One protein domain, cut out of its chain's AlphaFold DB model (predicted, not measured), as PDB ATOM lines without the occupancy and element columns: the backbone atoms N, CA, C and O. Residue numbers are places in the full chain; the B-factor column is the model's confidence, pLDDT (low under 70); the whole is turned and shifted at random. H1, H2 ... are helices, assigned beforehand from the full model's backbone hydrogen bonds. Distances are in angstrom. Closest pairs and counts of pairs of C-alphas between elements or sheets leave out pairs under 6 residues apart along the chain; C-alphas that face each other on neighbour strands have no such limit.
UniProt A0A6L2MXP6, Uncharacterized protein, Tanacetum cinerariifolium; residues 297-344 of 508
ATOM      1  N   THR A 297      62.619  -6.268   7.572       71.75
ATOM      2  CA  THR A 297      61.859  -6.130   8.807       71.75
ATOM      3  C   THR A 297      62.575  -5.150   9.741       71.75
ATOM      4  O   THR A 297      63.784  -4.923   9.656       71.75
ATOM      5  N   LYS A 298      61.836  -4.557  10.684       72.19
ATOM      6  CA  LYS A 298      62.415  -3.690  11.727       72.19
ATOM      7  C   LYS A 298      63.576  -4.373  12.472       72.19
ATOM      8  O   LYS A 298      64.497  -3.688  12.910       72.19
ATOM      9  N   ALA A 299      63.537  -5.702  12.591       74.62
ATOM     10  CA  ALA A 299      64.601  -6.503  13.184       74.62
ATOM     11  C   ALA A 299      65.863  -6.527  12.309       74.62
ATOM     12  O   ALA A 299      66.944  -6.268  12.827       74.62
ATOM     13  N   ASP A 300      65.724  -6.715  10.994       80.56
ATOM     14  CA  ASP A 300      66.856  -6.701  10.054       80.56
ATOM     15  C   ASP A 300      67.564  -5.336  10.038       80.56
ATOM     16  O   ASP A 300      68.786  -5.253   9.918       80.56
ATOM     17  N   TRP A 301      66.804  -4.245  10.216       76.56
ATOM     18  CA  TRP A 301      67.373  -2.903  10.368       76.56
ATOM     19  C   TRP A 301      68.155  -2.748  11.678       76.56
ATOM     20  O   TRP A 301      69.263  -2.215  11.676       76.56
ATOM     21  N   LEU A 302      67.616  -3.237  12.798       77.69
ATOM     22  CA  LEU A 302      68.312  -3.207  14.088       77.69
ATOM     23  C   LEU A 302      69.562  -4.097  14.088       77.69
ATOM     24  O   LEU A 302      70.587  -3.700  14.638       77.69
ATOM     25  N   GLU A 303      69.516  -5.255  13.429       84.56
ATOM     26  CA  GLU A 303      70.668  -6.144  13.270       84.56
ATOM     27  C   GLU A 303      71.756  -5.504  12.399       84.56
ATOM     28  O   GLU A 303      72.940  -5.568  12.735       84.56
ATOM     29  N   LEU A 304      71.371  -4.828  11.313       80.38
ATOM     30  CA  LEU A 304      72.300  -4.056  10.490       80.38
ATOM     31  C   LEU A 304      72.957  -2.931  11.301       80.38
ATOM     32  O   LEU A 304      74.174  -2.764  11.239       80.38
ATOM     33  N   MET A 305      72.179  -2.202  12.102       76.31
ATOM     34  CA  MET A 305      72.695  -1.148  12.981       76.31
ATOM     35  C   MET A 305      73.656  -1.696  14.042       76.31
ATOM     36  O   MET A 305      74.720  -1.118  14.259       76.31
ATOM     37  N   ALA A 306      73.342  -2.843  14.648       80.56
ATOM     38  CA  ALA A 306      74.221  -3.510  15.605       80.56
ATOM     39  C   ALA A 306      75.529  -3.993  14.954       80.56
ATOM     40  O   ALA A 306      76.606  -3.837  15.533       80.56
ATOM     41  N   LYS A 307      75.469  -4.520  13.723       79.88
ATOM     42  CA  LYS A 307      76.656  -4.923  12.948       79.88
ATOM     43  C   LYS A 307      77.532  -3.729  12.560       79.88
ATOM     44  O   LYS A 307      78.752  -3.840  12.612       79.88
ATOM     45  N   ILE A 308      76.937  -2.586  12.218       76.81
ATOM     46  CA  ILE A 308      77.680  -1.348  11.928       76.81
ATOM     47  C   ILE A 308      78.341  -0.799  13.200       76.81
ATOM     48  O   ILE A 308      79.494  -0.379  13.150       76.81
ATOM     49  N   ALA A 309      77.652  -0.841  14.344       74.38
ATOM     50  CA  ALA A 309      78.199  -0.381  15.621       74.38
ATOM     51  C   ALA A 309      79.364  -1.258  16.118       74.38
ATOM     52  O   ALA A 309      80.342  -0.746  16.656       74.38
ATOM     53  N   THR A 310      79.280  -2.575  15.915       82.94
ATOM     54  CA  THR A 310      80.299  -3.536  16.371       82.94
ATOM     55  C   THR A 310      81.471  -3.699  15.401       82.94
ATOM     56  O   THR A 310      82.551  -4.112  15.819       82.94
ATOM     57  N   ASN A 311      81.308  -3.345  14.122       82.81
ATOM     58  CA  ASN A 311      82.361  -3.458  13.115       82.81
ATOM     59  C   ASN A 311      82.804  -2.081  12.592       82.81
ATOM     60  O   ASN A 311      82.291  -1.561  11.597       82.81
ATOM     61  N   SER A 312      83.826  -1.522  13.246       79.56
ATOM     62  CA  SER A 312      84.431  -0.231  12.890       79.56
ATOM     63  C   SER A 312      84.919  -0.170  11.433       79.56
ATOM     64  O   SER A 312      84.786   0.871  10.789       79.56
ATOM     65  N   ALA A 313      85.425  -1.275  10.873       82.44
ATOM     66  CA  ALA A 313      85.911  -1.317   9.492       82.44
ATOM     67  C   ALA A 313      84.765  -1.223   8.467       82.44
ATOM     68  O   ALA A 313      84.849  -0.443   7.519       82.44
ATOM     69  N   LEU A 314      83.661  -1.946   8.692       79.00
ATOM     70  CA  LEU A 314      82.448  -1.838   7.869       79.00
ATOM     71  C   LEU A 314      81.803  -0.455   7.983       79.00
ATOM     72  O   LEU A 314      81.362   0.098   6.978       79.00
ATOM     73  N   SER A 315      81.783   0.124   9.187       78.94
ATOM     74  CA  SER A 315      81.287   1.486   9.414       78.94
ATOM     75  C   SER A 315      82.092   2.517   8.616       78.94
ATOM     76  O   SER A 315      81.514   3.323   7.888       78.94
ATOM     77  N   LYS A 316      83.429   2.424   8.633       83.00
ATOM     78  CA  LYS A 316      84.313   3.277   7.822       83.00
ATOM     79  C   LYS A 316      84.130   3.074   6.318       83.00
ATOM     80  O   LYS A 316      84.153   4.046   5.573       83.00
ATOM     81  N   GLN A 317      83.869   1.851   5.859       82.88
ATOM     82  CA  GLN A 317      83.624   1.575   4.439       82.88
ATOM     83  C   GLN A 317      82.259   2.098   3.950       82.88
ATOM     84  O   GLN A 317      82.149   2.583   2.826       82.88
ATOM     85  N   LEU A 318      81.213   1.999   4.779       80.12
ATOM     86  CA  LEU A 318      79.841   2.383   4.421       80.12
ATOM     87  C   LEU A 318      79.556   3.869   4.634       80.12
ATOM     88  O   LEU A 318      78.899   4.497   3.801       80.12
ATOM     89  N   LEU A 319      80.021   4.428   5.751       81.94
ATOM     90  CA  LEU A 319      79.808   5.831   6.082       81.94
ATOM     91  C   LEU A 319      80.999   6.707   5.669       81.94
ATOM     92  O   LEU A 319      80.775   7.891   5.447       81.94
ATOM     93  N   GLY A 320      82.211   6.166   5.499       86.50
ATOM     94  CA  GLY A 320      83.453   6.881   5.156       86.50
ATOM     95  C   GLY A 320      84.362   7.120   6.372       86.50
ATOM     96  O   GLY A 320      83.873   7.215   7.489       86.50
ATOM     97  N   ASP A 321      85.671   7.308   6.174       86.19
ATOM     98  CA  ASP A 321      86.653   7.377   7.281       86.19
ATOM     99  C   ASP A 321      86.458   8.542   8.271       86.19
ATOM    100  O   ASP A 321      86.830   8.431   9.435       86.19
ATOM    101  N   ASN A 322      85.834   9.644   7.842       81.88
ATOM    102  CA  ASN A 322      85.580  10.832   8.674       81.88
ATOM    103  C   ASN A 322      84.284  10.748   9.519       81.88
ATOM    104  O   ASN A 322      83.536  11.722   9.608       81.88
ATOM    105  N   VAL A 323      83.941   9.574  10.058       79.81
ATOM    106  CA  VAL A 323      82.764   9.418  10.937       79.81
ATOM    107  C   VAL A 323      83.146   9.735  12.375       79.81
ATOM    108  O   VAL A 323      84.011   9.081  12.950       79.81
ATOM    109  N   ASN A 324      82.447  10.702  12.959       82.44
ATOM    110  CA  ASN A 324      82.423  10.977  14.391       82.44
ATOM    111  C   ASN A 324      80.974  10.886  14.909       82.44
ATOM    112  O   ASN A 324      80.036  10.761  14.115       82.44
ATOM    113  N   GLU A 325      80.802  10.921  16.232       73.81
ATOM    114  CA  GLU A 325      79.499  10.812  16.912       73.81
ATOM    115  C   GLU A 325      78.477  11.831  16.371       73.81
ATOM    116  O   GLU A 325      77.326  11.486  16.101       73.81
ATOM    117  N   ASP A 326      78.927  13.064  16.126       80.94
ATOM    118  CA  ASP A 326      78.069  14.190  15.752       80.94
ATOM    119  C   ASP A 326      77.533  14.083  14.311       80.94
ATOM    120  O   ASP A 326      76.436  14.552  14.015       80.94
ATOM    121  N   ASN A 327      78.263  13.413  13.413       86.62
ATOM    122  CA  ASN A 327      77.915  13.267  11.992       86.62
ATOM    123  C   ASN A 327      77.347  11.872  11.640       86.62
ATOM    124  O   ASN A 327      76.920  11.616  10.511       86.62
ATOM    125  N   MET A 328      77.329  10.927  12.585       78.81
ATOM    126  CA  MET A 328      76.899   9.552  12.304       78.81
ATOM    127  C   MET A 328      75.447   9.491  11.800       78.81
ATOM    128  O   MET A 328      75.159   8.790  10.828       78.81
ATOM    129  N   ASN A 329      74.543  10.267  12.406       79.69
ATOM    130  CA  ASN A 329      73.124  10.279  12.040       79.69
ATOM    131  C   ASN A 329      72.875  10.863  10.641       79.69
ATOM    132  O   ASN A 329      72.095  10.301   9.870       79.69
ATOM    133  N   GLU A 330      73.564  11.948  10.276       87.81
ATOM    134  CA  GLU A 330      73.441  12.561   8.947       87.81
ATOM    135  C   GLU A 330      73.983  11.637   7.854       87.81
ATOM    136  O   GLU A 330      73.328  11.418   6.828       87.81
ATOM    137  N   ARG A 331      75.146  11.014   8.091       88.12
ATOM    138  CA  ARG A 331      75.725  10.043   7.154       88.12
ATOM    139  C   ARG A 331      74.874   8.792   6.997       88.12
ATOM    140  O   ARG A 331      74.715   8.315   5.871       88.12
ATOM    141  N   LEU A 332      74.282   8.293   8.079       84.12
ATOM    142  CA  LEU A 332      73.348   7.172   8.018       84.12
ATOM    143  C   LEU A 332      72.081   7.543   7.229       84.12
ATOM    144  O   LEU A 332      71.632   6.766   6.383       84.12
ATOM    145  N   GLY A 333      71.555   8.755   7.432       86.19
ATOM    146  CA  GLY A 333      70.442   9.298   6.652       86.19
ATOM    147  C   GLY A 333      70.763   9.384   5.157       86.19
ATOM    148  O   GLY A 333      69.982   8.922   4.321       86.19
ATOM    149  N   MET A 334      71.948   9.888   4.799       88.50
ATOM    150  CA  MET A 334      72.411   9.929   3.409       88.50
ATOM    151  C   MET A 334      72.566   8.534   2.795       88.50
ATOM    152  O   MET A 334      72.174   8.326   1.645       88.50
ATOM    153  N   LEU A 335      73.111   7.570   3.541       87.25
ATOM    154  CA  LEU A 335      73.263   6.189   3.082       87.25
ATOM    155  C   LEU A 335      71.901   5.539   2.809       87.25
ATOM    156  O   LEU A 335      71.723   4.906   1.767       87.25
ATOM    157  N   LEU A 336      70.927   5.744   3.698       84.12
ATOM    158  CA  LEU A 336      69.562   5.254   3.517       84.12
ATOM    159  C   LEU A 336      68.922   5.848   2.257       84.12
ATOM    160  O   LEU A 336      68.334   5.122   1.452       84.12
ATOM    161  N   MET A 337      69.071   7.156   2.047       83.31
ATOM    162  CA  MET A 337      68.547   7.825   0.855       83.31
ATOM    163  C   MET A 337      69.241   7.352  -0.429       83.31
ATOM    164  O   MET A 337      68.574   7.157  -1.446       83.31
ATOM    165  N   ARG A 338      70.556   7.093  -0.385       89.12
ATOM    166  CA  ARG A 338      71.305   6.497  -1.502       89.12
ATOM    167  C   ARG A 338      70.805   5.087  -1.813       89.12
ATOM    168  O   ARG A 338      70.514   4.805  -2.969       89.12
ATOM    169  N   LYS A 339      70.617   4.233  -0.802       84.25
ATOM    170  CA  LYS A 339      70.103   2.868  -0.990       84.25
ATOM    171  C   LYS A 339      68.683   2.840  -1.540       84.25
ATOM    172  O   LYS A 339      68.400   2.053  -2.435       84.25
ATOM    173  N   ARG A 340      67.805   3.734  -1.077       81.25
ATOM    174  CA  ARG A 340      66.455   3.892  -1.644       81.25
ATOM    175  C   ARG A 340      66.494   4.327  -3.111       81.25
ATOM    176  O   ARG A 340      65.688   3.844  -3.901       81.25
ATOM    177  N   ARG A 341      67.438   5.200  -3.484       86.62
ATOM    178  CA  ARG A 341      67.661   5.607  -4.880       86.62
ATOM    179  C   ARG A 341      68.177   4.448  -5.734       86.62
ATOM    180  O   ARG A 341      67.613   4.206  -6.791       86.62
ATOM    181  N   GLU A 342      69.175   3.709  -5.253       82.50
ATOM    182  CA  GLU A 342      69.705   2.515  -5.930       82.50
ATOM    183  C   GLU A 342      68.609   1.460  -6.145       82.50
ATOM    184  O   GLU A 342      68.496   0.916  -7.239       82.50
ATOM    185  N   LEU A 343      67.753   1.217  -5.144       77.12
ATOM    186  CA  LEU A 343      66.613   0.301  -5.280       77.12
ATOM    187  C   LEU A 343      65.610   0.791  -6.335       77.12
ATOM    188  O   LEU A 343      65.124   0.010  -7.154       77.12
ATOM    189  N   ALA A 344      65.307   2.093  -6.334       73.94
ATOM    190  CA  ALA A 344      64.410   2.694  -7.314       73.94
ATOM    191  C   ALA A 344      64.982   2.619  -8.740       73.94
ATOM    192  O   ALA A 344      64.229   2.391  -9.686       73.94
TER     193      ALA A 344
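AT A GLANCE: This is residues 297 to 344 of the 508 residues of an uncharacterized protein of Tanacetum cinerariifolium (UniProt A0A6L2MXP6). Three helices make an open bracket: the longest, H3, and H1 are its two arms, and the short H2 bridges them on one side, meeting H1 at a corner and packing by its end on the first part of H3. The two arms stay apart, skewed to each other, and their far stretches, residues 297 to 304 and 336 to 344, stick out free. The printed part has 48 residues with three named helices, in the order H1, H2, H3, and no named strand; its class is all helix. It is compact, with a radius of gyration of the C-alphas of 11.0 A, and spans 28 by 21 by 17 A.

IN THESE COORDINATES: Find C-alpha 328 at (76.899, 9.552, 12.304); from there H3, residues 328 to 344, runs 24.2 A from first to last C-alpha, to C-alpha 344 at (64.410, 2.694, -7.314). Look next at H2, residues 312 to 319, which covers 10.2 A. Then go to C-alpha 298 at (62.415, -3.690, 11.727), where H1 begins; it takes in residues 298 to 310 and is 18.5 A long.

HOW THE PARTS SIT: Start from H3 and look at its residues 328 to 335, the part that touches H2. The closest C-alphas of the two are those of Leu 319 and Arg 331, 6.0 A apart. H2 and H3 stand at a steep tilt of 58 degrees and run the same way. From H2 move on to H1: they only just touch, only at the corner by their link, with 3 pairs of C-alphas within 8 A. H1 touches H2 with residues 308 to 309 alone, and the closest C-alphas of the two are those of Ile 308 and Ser 315, 5.2 A apart. Their lines stand at a steep tilt of 59 degrees, and they run opposite ways. H1 and H3 are apart. Check the backbones and you will find each O i to N i+4 pair inside H1, H2 and H3 within hydrogen-bond range.

THE WHOLE: Look for the two C-alphas farthest apart at Glu 325 and Ala 344, 29.7 A from each other. Without the stretches that stand free, a body of 31 residues remains, spanning 19 by 17 by 16 A. The printed part has no cut from residue 297 to 344. The link from H1 to H2 is tight, with 1 residue, and the link from H2 to H3 is short, with 8. In the B-factor column the mean pLDDT of the printed part is 81.3, and no printed residue is under 70.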